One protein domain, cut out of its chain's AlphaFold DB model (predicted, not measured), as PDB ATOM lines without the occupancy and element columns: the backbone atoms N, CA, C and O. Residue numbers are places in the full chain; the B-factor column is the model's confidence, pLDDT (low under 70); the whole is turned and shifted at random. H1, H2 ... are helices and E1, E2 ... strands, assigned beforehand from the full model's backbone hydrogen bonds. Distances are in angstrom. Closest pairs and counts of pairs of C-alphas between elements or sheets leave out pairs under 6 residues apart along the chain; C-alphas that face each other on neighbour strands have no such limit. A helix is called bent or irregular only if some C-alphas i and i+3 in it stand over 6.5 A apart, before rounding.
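This is residues 15 to 94 of the 370 residues of the protein "DNA helicase" of Streptococcus sp. UMB0029 (UniProt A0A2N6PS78). What does the model look like? H3 sits in the middle, with a small ribbon of two parallel strands, E1 and E2, on one side and the long helix H2 on the other; the short helix H1 is beside H2, and the three helices run the same way. Residues 53 to 58, the last of H2, stick out beyond the body. What is it built of? The printed part has 80 residues with three named helices and two named strands, in the order H1 H2 E1 H3 E2, of the mixed class, and the sheet E1 E2 is parallel. It is compact, with a radius of gyration of the C-alphas of 12.5 A and spans of 35 by 28 by 16 A.

Which are the helices? H1, residues 15 to 22, begins at C-alpha 15 (-48.359, -17.987, -25.265) and is 10.8 A long. H2, residues 36 to 58, is 31.8 A long and irregular, with C-alphas 54 and 57 9.4 A apart and a kink of 57 degrees near residue 52. H3, residues 76 to 85, is 14.6 A long. Which are the strands? E1, residues 63 to 68, is 12.9 A long. E2, residues 86 to 92, is 12.7 A long and ends at C-alpha 92 (-42.585, -12.639, -39.415).

How do the helices stand? H1 and residues 41 to 48 of H2 only just touch, with 3 pairs of C-alphas within 8 A, the closest those of Cys 19 and Ala 44, 7.4 A apart, at a shallow tilt of 21 degrees. H3 and residues 38 to 48 of H2 touch, the closest C-alphas being those of Glu 45 and Leu 81, 5.3 A apart, at a shallow tilt of 26 degrees. H1 is close to H3 but not clearly touching, with the C-alphas of Ile 18 and Val 85 7.7 A apart. How do the strands pair? E1 and E2 are parallel at 10 degrees, with N 68 and O 91 2.8 A apart and N 87 and O 63 2.9 A apart, within hydrogen-bond range. E1, H3 and E2 form a strand-helix-strand unit, two parallel neighbour strands with a helix between them in the chain, and its crossover is right-handed. The closest C-alphas of H3 and E2 are those of Lys 83 and Val 90, 6.2 A apart. What of the helix backbones, and what stays apart? Each O i to N i+4 pair is within hydrogen-bond range in H1 and H3, and 17 of 19 are in H2. H1 is apart from E1 and E2, and H2 is apart from E2.

How far does it reach? The two C-alphas farthest apart are those of Asn 30 and Pro 57, at 36.0 A. Is it unbroken, and how sure is the model? The printed part has no cut, and H1 to H2 is a long link of 13 residues. The mean pLDDT of the printed part is 93.9, and no printed residue is under 70.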
ATOM      1  N   TYR A  15     -48.366 -16.645 -25.852       96.25
ATOM      2  CA  TYR A  15     -48.359 -17.987 -25.265       96.25
ATOM      3  C   TYR A  15     -49.451 -18.147 -24.196       96.25
ATOM      4  O   TYR A  15     -50.240 -19.085 -24.270       96.25
ATOM      5  N   SER A  16     -49.585 -17.194 -23.259       96.19
ATOM      6  CA  SER A  16     -50.666 -17.238 -22.259       96.19
ATOM      7  C   SER A  16     -52.061 -17.230 -22.884       96.19
ATOM      8  O   SER A  16     -52.961 -17.895 -22.372       96.19
ATOM      9  N   TYR A  17     -52.248 -16.491 -23.980       96.75
ATOM     10  CA  TYR A  17     -53.517 -16.436 -24.697       96.75
ATOM     11  C   TYR A  17     -53.830 -17.765 -25.382       96.75
ATOM     12  O   TYR A  17     -54.940 -18.269 -25.233       96.75
ATOM     13  N   ILE A  18     -52.849 -18.361 -26.067       96.88
ATOM     14  CA  ILE A  18     -52.984 -19.675 -26.709       96.88
ATOM     15  C   ILE A  18     -53.329 -20.741 -25.663       96.88
ATOM     16  O   ILE A  18     -54.319 -21.451 -25.827       96.88
ATOM     17  N   CYS A  19     -52.586 -20.807 -24.550       96.94
ATOM     18  CA  CYS A  19     -52.889 -21.751 -23.475       96.94
ATOM     19  C   CYS A  19     -54.307 -21.562 -22.929       96.94
ATOM     20  O   CYS A  19     -55.021 -22.536 -22.732       96.94
ATOM     21  N   TYR A  20     -54.742 -20.318 -22.722       96.75
ATOM     22  CA  TYR A  20     -56.092 -20.033 -22.242       96.75
ATOM     23  C   TYR A  20     -57.180 -20.430 -23.251       96.75
ATOM     24  O   TYR A  20     -58.174 -21.035 -22.860       96.75
ATOM     25  N   PHE A  21     -56.998 -20.104 -24.533       96.50
ATOM     26  CA  PHE A  21     -57.988 -20.344 -25.585       96.50
ATOM     27  C   PHE A  21     -58.240 -21.839 -25.817       96.50
ATOM     28  O   PHE A  21     -59.387 -22.243 -25.994       96.50
ATOM     29  N   TYR A  22     -57.179 -22.650 -25.789       96.25
ATOM     30  CA  TYR A  22     -57.250 -24.094 -26.041       96.25
ATOM     31  C   TYR A  22     -57.262 -24.950 -24.766       96.25
ATOM     32  O   TYR A  22     -57.403 -26.163 -24.857       96.25
ATOM     33  N   GLY A  23     -57.120 -24.344 -23.585       95.56
ATOM     34  CA  GLY A  23     -57.050 -25.073 -22.315       95.56
ATOM     35  C   GLY A  23     -55.750 -25.863 -22.118       95.56
ATOM     36  O   GLY A  23     -55.779 -26.906 -21.474       95.56
ATOM     37  N   LEU A  24     -54.627 -25.385 -22.667       96.56
ATOM     38  CA  LEU A  24     -53.315 -26.034 -22.537       96.56
ATOM     39  C   LEU A  24     -52.697 -25.797 -21.153       96.56
ATOM     40  O   LEU A  24     -52.936 -24.765 -20.511       96.56
ATOM     41  N   ASP A  25     -51.789 -26.684 -20.756       95.12
ATOM     42  CA  ASP A  25     -50.970 -26.514 -19.560       95.12
ATOM     43  C   ASP A  25     -49.991 -25.343 -19.723       95.12
ATOM     44  O   ASP A  25     -48.997 -25.407 -20.451       95.12
ATOM     45  N   PHE A  26     -50.278 -24.245 -19.020       96.25
ATOM     46  CA  PHE A  26     -49.423 -23.062 -18.998       96.25
ATOM     47  C   PHE A  26     -48.237 -23.248 -18.046       96.25
ATOM     48  O   PHE A  26     -48.421 -23.412 -16.834       96.25
ATOM     49  N   ILE A  27     -47.023 -23.087 -18.573       95.56
ATOM     50  CA  ILE A  27     -45.777 -23.098 -17.802       95.56
ATOM     51  C   ILE A  27     -45.244 -21.666 -17.695       95.56
ATOM     52  O   ILE A  27     -45.084 -20.960 -18.692       95.56
ATOM     53  N   ASN A  28     -44.986 -21.202 -16.472       93.06
ATOM     54  CA  ASN A  28     -44.424 -19.868 -16.256       93.06
ATOM     55  C   ASN A  28     -42.892 -19.866 -16.419       93.06
ATOM     56  O   ASN A  28     -42.254 -20.914 -16.424       93.06
ATOM     57  N   TYR A  29     -42.308 -18.671 -16.515       89.56
ATOM     58  CA  TYR A  29     -40.867 -18.477 -16.713       89.56
ATOM     59  C   TYR A  29     -39.984 -19.171 -15.663       89.56
ATOM     60  O   TYR A  29     -38.916 -19.671 -15.996       89.56
ATOM     61  N   ASN A  30     -40.409 -19.220 -14.399       89.25
ATOM     62  CA  ASN A  30     -39.597 -19.832 -13.343       89.25
ATOM     63  C   ASN A  30     -39.603 -21.366 -13.430       89.25
ATOM     64  O   ASN A  30     -38.639 -22.002 -13.011       89.25
ATOM     65  N   ASP A  31     -40.657 -21.944 -14.007       91.06
ATOM     66  CA  ASP A  31     -40.865 -23.392 -14.082       91.06
ATOM     67  C   ASP A  31     -40.417 -23.995 -15.428       91.06
ATOM     68  O   ASP A  31     -40.418 -25.211 -15.594       91.06
ATOM     69  N   SER A  32     -40.006 -23.176 -16.404       89.56
ATOM     70  CA  SER A  32     -39.660 -23.638 -17.760       89.56
ATOM     71  C   SER A  32     -38.333 -24.392 -17.876       89.56
ATOM     72  O   SER A  32     -37.999 -24.913 -18.942       89.56
ATOM     73  N   GLY A  33     -37.541 -24.417 -16.801       90.06
ATOM     74  CA  GLY A  33     -36.226 -25.050 -16.783       90.06
ATOM     75  C   GLY A  33     -35.265 -24.494 -17.844       90.06
ATOM     76  O   GLY A  33     -35.393 -23.359 -18.301       90.06
ATOM     77  N   ILE A  34     -34.291 -25.319 -18.241       86.50
ATOM     78  CA  ILE A  34     -33.174 -24.927 -19.121       86.50
ATOM     79  C   ILE A  34     -33.641 -24.583 -20.541       86.50
ATOM     80  O   ILE A  34     -33.086 -23.685 -21.168       86.50
ATOM     81  N   LYS A  35     -34.670 -25.272 -21.054       85.44
ATOM     82  CA  LYS A  35     -35.201 -25.012 -22.402       85.44
ATOM     83  C   LYS A  35     -35.973 -23.690 -22.502       85.44
ATOM     84  O   LYS A  35     -36.226 -23.222 -23.610       85.44
ATOM     85  N   GLY A  36     -36.336 -23.076 -21.374       92.75
ATOM     86  CA  GLY A  36     -36.922 -21.741 -21.344       92.75
ATOM     87  C   GLY A  36     -38.160 -21.603 -22.235       92.75
ATOM     88  O   GLY A  36     -39.015 -22.486 -22.287       92.75
ATOM     89  N   PHE A  37     -38.240 -20.479 -22.954       93.19
ATOM     90  CA  PHE A  37     -39.384 -20.166 -23.815       93.19
ATOM     91  C   PHE A  37     -39.559 -21.154 -24.978       93.19
ATOM     92  O   PHE A  37     -40.682 -21.459 -25.368       93.19
ATOM     93  N   ASP A  38     -38.453 -21.674 -25.508       92.69
ATOM     94  CA  ASP A  38     -38.464 -22.638 -26.607       92.69
ATOM     95  C   ASP A  38     -39.156 -23.940 -26.178       92.69
ATOM     96  O   ASP A  38     -40.110 -24.385 -26.812       92.69
ATOM     97  N   GLY A  39     -38.773 -24.478 -25.015       94.31
ATOM     98  CA  GLY A  39     -39.361 -25.709 -24.483       94.31
ATOM     99  C   GLY A  39     -40.849 -25.596 -24.152       94.31
ATOM    100  O   GLY A  39     -41.601 -26.536 -24.398       94.31
ATOM    101  N   VAL A  40     -41.310 -24.454 -23.627       96.44
ATOM    102  CA  VAL A  40     -42.751 -24.279 -23.359       96.44
ATOM    103  C   VAL A  40     -43.565 -24.140 -24.647       96.44
ATOM    104  O   VAL A  40     -44.719 -24.566 -24.673       96.44
ATOM    105  N   CYS A  41     -42.972 -23.606 -25.722       96.75
ATOM    106  CA  CYS A  41     -43.600 -23.587 -27.042       96.75
ATOM    107  C   CYS A  41     -43.685 -24.997 -27.641       96.75
ATOM    108  O   CYS A  41     -44.754 -25.360 -28.118       96.75
ATOM    109  N   GLU A  42     -42.621 -25.807 -27.544       96.44
ATOM    110  CA  GLU A  42     -42.624 -27.221 -27.974       96.44
ATOM    111  C   GLU A  42     -43.715 -28.037 -27.255       96.44
ATOM    112  O   GLU A  42     -44.435 -28.815 -27.877       96.44
ATOM    113  N   LEU A  43     -43.876 -27.849 -25.942       96.81
ATOM    114  CA  LEU A  43     -44.890 -28.566 -25.159       96.81
ATOM    115  C   LEU A  43     -46.319 -28.127 -25.495       96.81
ATOM    116  O   LEU A  43     -47.236 -28.949 -25.486       96.81
ATOM    117  N   ALA A  44     -46.531 -26.838 -25.768       97.38
ATOM    118  CA  ALA A  44     -47.834 -26.350 -26.206       97.38
ATOM    119  C   ALA A  44     -48.162 -26.787 -27.637       97.38
ATOM    120  O   ALA A  44     -49.315 -27.112 -27.903       97.38
ATOM    121  N   GLU A  45     -47.167 -26.837 -28.527       96.81
ATOM    122  CA  GLU A  45     -47.286 -27.392 -29.880       96.81
ATOM    123  C   GLU A  45     -47.814 -28.835 -29.810       96.81
ATOM    124  O   GLU A  45     -48.862 -29.124 -30.379       96.81
ATOM    125  N   GLN A  46     -47.185 -29.692 -28.999       96.75
ATOM    126  CA  GLN A  46     -47.599 -31.091 -28.814       96.75
ATOM    127  C   GLN A  46     -49.030 -31.238 -28.274       96.75
ATOM    128  O   GLN A  46     -49.810 -32.035 -28.790       96.75
ATOM    129  N   GLN A  47     -49.403 -30.474 -27.241       97.50
ATOM    130  CA  GLN A  47     -50.768 -30.519 -26.698       97.50
ATOM    131  C   GLN A  47     -51.806 -30.047 -27.724       97.50
ATOM    132  O   GLN A  47     -52.892 -30.615 -27.826       97.50
ATOM    133  N   LEU A  48     -51.476 -29.006 -28.491       96.44
ATOM    134  CA  LEU A  48     -52.376 -28.434 -29.481       96.44
ATOM    135  C   LEU A  48     -52.593 -29.370 -30.675       96.44
ATOM    136  O   LEU A  48     -53.706 -29.430 -31.191       96.44
ATOM    137  N   GLU A  49     -51.563 -30.103 -31.100       95.44
ATOM    138  CA  GLU A  49     -51.691 -31.133 -32.136       95.44
ATOM    139  C   GLU A  49     -52.678 -32.227 -31.717       95.44
ATOM    140  O   GLU A  49     -53.590 -32.531 -32.484       95.44
ATOM    141  N   LEU A  50     -52.594 -32.720 -30.475       95.62
ATOM    142  CA  LEU A  50     -53.541 -33.709 -29.940       95.62
ATOM    143  C   LEU A  50     -54.984 -33.185 -29.935       95.62
ATOM    144  O   LEU A  50     -55.901 -33.869 -30.385       95.62
ATOM    145  N   ILE A  51     -55.191 -31.945 -29.481       94.94
ATOM    146  CA  ILE A  51     -56.516 -31.300 -29.492       94.94
ATOM    147  C   ILE A  51     -57.036 -31.153 -30.924       94.94
ATOM    148  O   ILE A  51     -58.221 -31.345 -31.195       94.94
ATOM    149  N   LYS A  52     -56.161 -30.793 -31.862       93.62
ATOM    150  CA  LYS A  52     -56.527 -30.630 -33.265       93.62
ATOM    151  C   LYS A  52     -56.908 -31.957 -33.914       93.62
ATOM    152  O   LYS A  52     -57.845 -31.974 -34.709       93.62
ATOM    153  N   GLU A  53     -56.228 -33.046 -33.571       94.12
ATOM    154  CA  GLU A  53     -56.596 -34.399 -33.997       94.12
ATOM    155  C   GLU A  53     -57.948 -34.837 -33.416       94.12
ATOM    156  O   GLU A  53     -58.759 -35.411 -34.141       94.12
ATOM    157  N   GLU A  54     -58.220 -34.522 -32.146       94.56
ATOM    158  CA  GLU A  54     -59.484 -34.854 -31.475       94.56
ATOM    159  C   GLU A  54     -60.680 -34.077 -32.052       94.56
ATOM    160  O   GLU A  54     -61.732 -34.660 -32.315       94.56
ATOM    161  N   ILE A  55     -60.530 -32.766 -32.271       93.62
ATOM    162  CA  ILE A  55     -61.607 -31.897 -32.776       93.62
ATOM    163  C   ILE A  55     -61.771 -32.026 -34.302       93.62
ATOM    164  O   ILE A  55     -62.877 -31.903 -34.834       93.62
ATOM    165  N   GLY A  56     -60.677 -32.252 -35.031       92.19
ATOM    166  CA  GLY A  56     -60.672 -32.390 -36.484       92.19
ATOM    167  C   GLY A  56     -61.180 -31.132 -37.215       92.19
ATOM    168  O   GLY A  56     -60.636 -30.043 -37.015       92.19
ATOM    169  N   PRO A  57     -62.186 -31.246 -38.105       90.00
ATOM    170  CA  PRO A  57     -62.623 -30.147 -38.973       90.00
ATOM    171  C   PRO A  57     -63.249 -28.964 -38.221       90.00
ATOM    172  O   PRO A  57     -63.252 -27.854 -38.747       90.00
ATOM    173  N   ASP A  58     -63.737 -29.178 -36.997       93.38
ATOM    174  CA  ASP A  58     -64.345 -28.130 -36.169       93.38
ATOM    175  C   ASP A  58     -63.306 -27.333 -35.358       93.38
ATOM    176  O   ASP A  58     -63.663 -26.496 -34.520       93.38
ATOM    177  N   PHE A  59     -62.009 -27.584 -35.585       94.38
ATOM    178  CA  PHE A  59     -60.929 -26.909 -34.879       94.38
ATOM    179  C   PHE A  59     -60.981 -25.401 -35.134       94.38
ATOM    180  O   PHE A  59     -60.883 -24.924 -36.267       94.38
ATOM    181  N   LYS A  60     -61.110 -24.632 -34.052       95.06
ATOM    182  CA  LYS A  60     -61.164 -23.172 -34.117       95.06
ATOM    183  C   LYS A  60     -59.776 -22.579 -33.963       95.06
ATOM    184  O   LYS A  60     -59.086 -22.816 -32.977       95.06
ATOM    185  N   TYR A  61     -59.403 -21.742 -34.915       96.38
ATOM    186  CA  TYR A  61     -58.205 -20.917 -34.843       96.38
ATOM    187  C   TYR A  61     -58.433 -19.738 -33.893       96.38
ATOM    188  O   TYR A  61     -59.519 -19.153 -33.877       96.38
ATOM    189  N   CYS A  62     -57.429 -19.384 -33.092       94.50
ATOM    190  CA  CYS A  62     -57.547 -18.274 -32.145       94.50
ATOM    191  C   CYS A  62     -57.277 -16.909 -32.797       94.50
ATOM    192  O   CYS A  62     -57.496 -15.871 -32.166       94.50
ATOM    193  N   SER A  63     -56.770 -16.887 -34.035       94.69
ATOM    194  CA  SER A  63     -56.515 -15.682 -34.830       94.69
ATOM    195  C   SER A  63     -56.513 -16.005 -36.324       94.69
ATOM    196  O   SER A  63     -56.163 -17.114 -36.722       94.69
ATOM    197  N   ASP A  64     -56.847 -15.029 -37.168       97.06
ATOM    198  CA  ASP A  64     -56.695 -15.183 -38.621       97.06
ATOM    199  C   ASP A  64     -55.270 -14.881 -39.080       97.06
ATOM    200  O   ASP A  64     -54.659 -15.639 -39.837       97.06
ATOM    201  N   TYR A  65     -54.725 -13.785 -38.557       97.00
ATOM    202  CA  TYR A  65     -53.385 -13.306 -38.847       97.00
ATOM    203  C   TYR A  65     -52.603 -13.134 -37.552       97.00
ATOM    204  O   TYR A  65     -53.135 -12.632 -36.561       97.00
ATOM    205  N   ILE A  66     -51.323 -13.491 -37.582       96.31
ATOM    206  CA  ILE A  66     -50.384 -13.205 -36.496       96.31
ATOM    207  C   ILE A  66     -49.205 -12.439 -37.079       96.31
ATOM    208  O   ILE A  66     -48.540 -12.929 -37.986       96.31
ATOM    209  N   LEU A  67     -48.946 -11.243 -36.554       95.44
ATOM    210  CA  LEU A  67     -47.755 -10.460 -36.869       95.44
ATOM    211  C   LEU A  67     -46.761 -10.589 -35.717       95.44
ATOM    212  O   LEU A  67     -47.079 -10.241 -34.578       95.44
ATOM    213  N   ILE A  68     -45.566 -11.080 -36.023       93.81
ATOM    214  CA  ILE A  68     -44.466 -11.214 -35.074       93.81
ATOM    215  C   ILE A  68     -43.396 -10.208 -35.461       93.81
ATOM    216  O   ILE A  68     -42.806 -10.316 -36.533       93.81
ATOM    217  N   ASP A  69     -43.164  -9.239 -34.584       90.62
ATOM    218  CA  ASP A  69     -42.069  -8.280 -34.697       90.62
ATOM    219  C   ASP A  69     -40.872  -8.723 -33.841       90.62
ATOM    220  O   ASP A  69     -41.031  -9.529 -32.919       90.62
ATOM    221  N   GLU A  70     -39.681  -8.211 -34.155       87.06
ATOM    222  CA  GLU A  70     -38.397  -8.588 -33.539       87.06
ATOM    223  C   GLU A  70     -38.154 -10.109 -33.530       87.06
ATOM    224  O   GLU A  70     -37.634 -10.696 -32.578       87.06
ATOM    225  N   ALA A  71     -38.527 -10.775 -34.625       89.50
ATOM    226  CA  ALA A  71     -38.548 -12.228 -34.718       89.50
ATOM    227  C   ALA A  71     -37.186 -12.912 -34.516       89.50
ATOM    228  O   ALA A  71     -37.138 -14.081 -34.153       89.50
ATOM    229  N   GLN A  72     -36.072 -12.198 -34.687       85.25
ATOM    230  CA  GLN A  72     -34.738 -12.722 -34.386       85.25
ATOM    231  C   GLN A  72     -34.551 -13.127 -32.911       85.25
ATOM    232  O   GLN A  72     -33.622 -13.878 -32.608       85.25
ATOM    233  N   ASP A  73     -35.408 -12.642 -32.006       84.19
ATOM    234  CA  ASP A  73     -35.386 -12.995 -30.585       84.19
ATOM    235  C   ASP A  73     -36.146 -14.306 -30.279       84.19
ATOM    236  O   ASP A  73     -36.055 -14.816 -29.158       84.19
ATOM    237  N   PHE A  74     -36.851 -14.887 -31.259       88.56
ATOM    238  CA  PHE A  74     -37.618 -16.128 -31.110       88.56
ATOM    239  C   PHE A  74     -37.001 -17.304 -31.883       88.56
ATOM    240  O   PHE A  74     -36.249 -17.137 -32.843       88.56
ATOM    241  N   SER A  75     -37.318 -18.514 -31.429       88.94
ATOM    242  CA  SER A  75     -36.944 -19.778 -32.063       88.94
ATOM    243  C   SER A  75     -38.067 -20.318 -32.953       88.94
ATOM    244  O   SER A  75     -39.215 -19.869 -32.887       88.94
ATOM    245  N   ASP A  76     -37.746 -21.328 -33.764       91.31
ATOM    246  CA  ASP A  76     -38.701 -21.932 -34.699       91.31
ATOM    247  C   ASP A  76     -39.908 -22.581 -34.007       91.31
ATOM    248  O   ASP A  76     -40.992 -22.598 -34.588       91.31
ATOM    249  N   SER A  77     -39.774 -23.056 -32.762       93.56
ATOM    250  CA  SER A  77     -40.903 -23.611 -31.996       93.56
ATOM    251  C   SER A  77     -42.021 -22.590 -31.788       93.56
ATOM    252  O   SER A  77     -43.197 -22.909 -31.961       93.56
ATOM    253  N   PHE A  78     -41.676 -21.331 -31.510       95.31
ATOM    254  CA  PHE A  78     -42.666 -20.273 -31.360       95.31
ATOM    255  C   PHE A  78     -43.383 -19.982 -32.684       95.31
ATOM    256  O   PHE A  78     -44.601 -19.788 -32.702       95.31
ATOM    257  N   PHE A  79     -42.660 -20.000 -33.807       94.69
ATOM    258  CA  PHE A  79     -43.258 -19.798 -35.129       94.69
ATOM    259  C   PHE A  79     -44.176 -20.950 -35.533       94.69
ATOM    260  O   PHE A  79     -45.254 -20.697 -36.072       94.69
ATOM    261  N   ARG A  80     -43.796 -22.200 -35.237       95.06
ATOM    262  CA  ARG A  80     -44.658 -23.368 -35.466       95.06
ATOM    263  C   ARG A  80     -45.922 -23.307 -34.616       95.06
ATOM    264  O   ARG A  80     -47.012 -23.448 -35.167       95.06
ATOM    265  N   LEU A  81     -45.799 -22.974 -33.330       96.50
ATOM    266  CA  LEU A  81     -46.953 -22.764 -32.457       96.50
ATOM    267  C   LEU A  81     -47.895 -21.683 -33.013       96.50
ATOM    268  O   LEU A  81     -49.096 -21.918 -33.127       96.50
ATOM    269  N   CYS A  82     -47.365 -20.527 -33.433       96.56
ATOM    270  CA  CYS A  82     -48.167 -19.473 -34.065       96.56
ATOM    271  C   CYS A  82     -48.848 -19.955 -35.357       96.56
ATOM    272  O   CYS A  82     -50.005 -19.623 -35.613       96.56
ATOM    273  N   LYS A  83     -48.157 -20.765 -36.166       95.50
ATOM    274  CA  LYS A  83     -48.697 -21.324 -37.412       95.50
ATOM    275  C   LYS A  83     -49.858 -22.288 -37.163       95.50
ATOM    276  O   LYS A  83     -50.781 -22.328 -37.971       95.50
ATOM    277  N   LEU A  84     -49.838 -23.045 -36.066       95.81
ATOM    278  CA  LEU A  84     -50.926 -23.967 -35.725       95.81
ATOM    279  C   LEU A  84     -52.228 -23.249 -35.358       95.81
ATOM    280  O   LEU A  84     -53.307 -23.787 -35.610       95.81
ATOM    281  N   VAL A  85     -52.124 -22.050 -34.784       96.62
ATOM    282  CA  VAL A  85     -53.269 -21.300 -34.243       96.62
ATOM    283  C   VAL A  85     -53.770 -20.174 -35.154       96.62
ATOM    284  O   VAL A  85     -54.819 -19.595 -34.869       96.62
ATOM    285  N   ALA A  86     -53.057 -19.880 -36.247       97.00
ATOM    286  CA  ALA A  86     -53.462 -18.916 -37.268       97.00
ATOM    287  C   ALA A  86     -54.256 -19.590 -38.400       97.00
ATOM    288  O   ALA A  86     -53.790 -20.568 -38.986       97.00
ATOM    289  N   SER A  87     -55.432 -19.055 -38.744       96.00
ATOM    290  CA  SER A  87     -56.261 -19.600 -39.833       96.00
ATOM    291  C   SER A  87     -55.701 -19.277 -41.222       96.00
ATOM    292  O   SER A  87     -55.914 -20.037 -42.165       96.00
ATOM    293  N   THR A  88     -55.001 -18.142 -41.352       96.25
ATOM    294  CA  THR A  88     -54.631 -17.565 -42.648       96.25
ATOM    295  C   THR A  88     -53.119 -17.399 -42.803       96.25
ATOM    296  O   THR A  88     -52.511 -18.154 -43.557       96.25
ATOM    297  N   HIS A  89     -52.485 -16.435 -42.121       94.38
ATOM    298  CA  HIS A  89     -51.042 -16.181 -42.278       94.38
ATOM    299  C   HIS A  89     -50.347 -15.803 -40.967       94.38
ATOM    300  O   HIS A  89     -50.885 -15.068 -40.139       94.38
ATOM    301  N   VAL A  90     -49.088 -16.231 -40.839       95.19
ATOM    302  CA  VAL A  90     -48.136 -15.695 -39.858       95.19
ATOM    303  C   VAL A  90     -47.126 -14.836 -40.610       95.19
ATOM    304  O   VAL A  90     -46.437 -15.323 -41.503       95.19
ATOM    305  N   ILE A  91     -47.060 -13.555 -40.265       94.94
ATOM    306  CA  ILE A  91     -46.134 -12.583 -40.842       94.94
ATOM    307  C   ILE A  91     -45.003 -12.385 -39.837       94.94
ATOM    308  O   ILE A  91     -45.244 -12.003 -38.693       94.94
ATOM    309  N   ILE A  92     -43.775 -12.659 -40.265       92.88
ATOM    310  CA  ILE A  92     -42.585 -12.639 -39.415       92.88
ATOM    311  C   ILE A  92     -41.687 -11.494 -39.879       92.88
ATOM    312  O   ILE A  92     -41.172 -11.513 -40.996       92.88
ATOM    313  N   ALA A  93     -41.507 -10.496 -39.021       91.50
ATOM    314  CA  ALA A  93     -40.607  -9.373 -39.233       91.50
ATOM    315  C   ALA A  93     -39.395  -9.511 -38.306       91.50
ATOM    316  O   ALA A  93     -39.536  -9.693 -37.099       91.50
ATOM    317  N   SER A  94     -38.190  -9.441 -38.875       86.62
ATOM    318  CA  SER A  94     -36.933  -9.554 -38.129       86.62
ATOM    319  C   SER A  94     -35.964  -8.446 -38.513       86.62
ATOM    320  O   SER A  94     -35.945  -8.006 -39.666       86.62
TER     321      SER A  94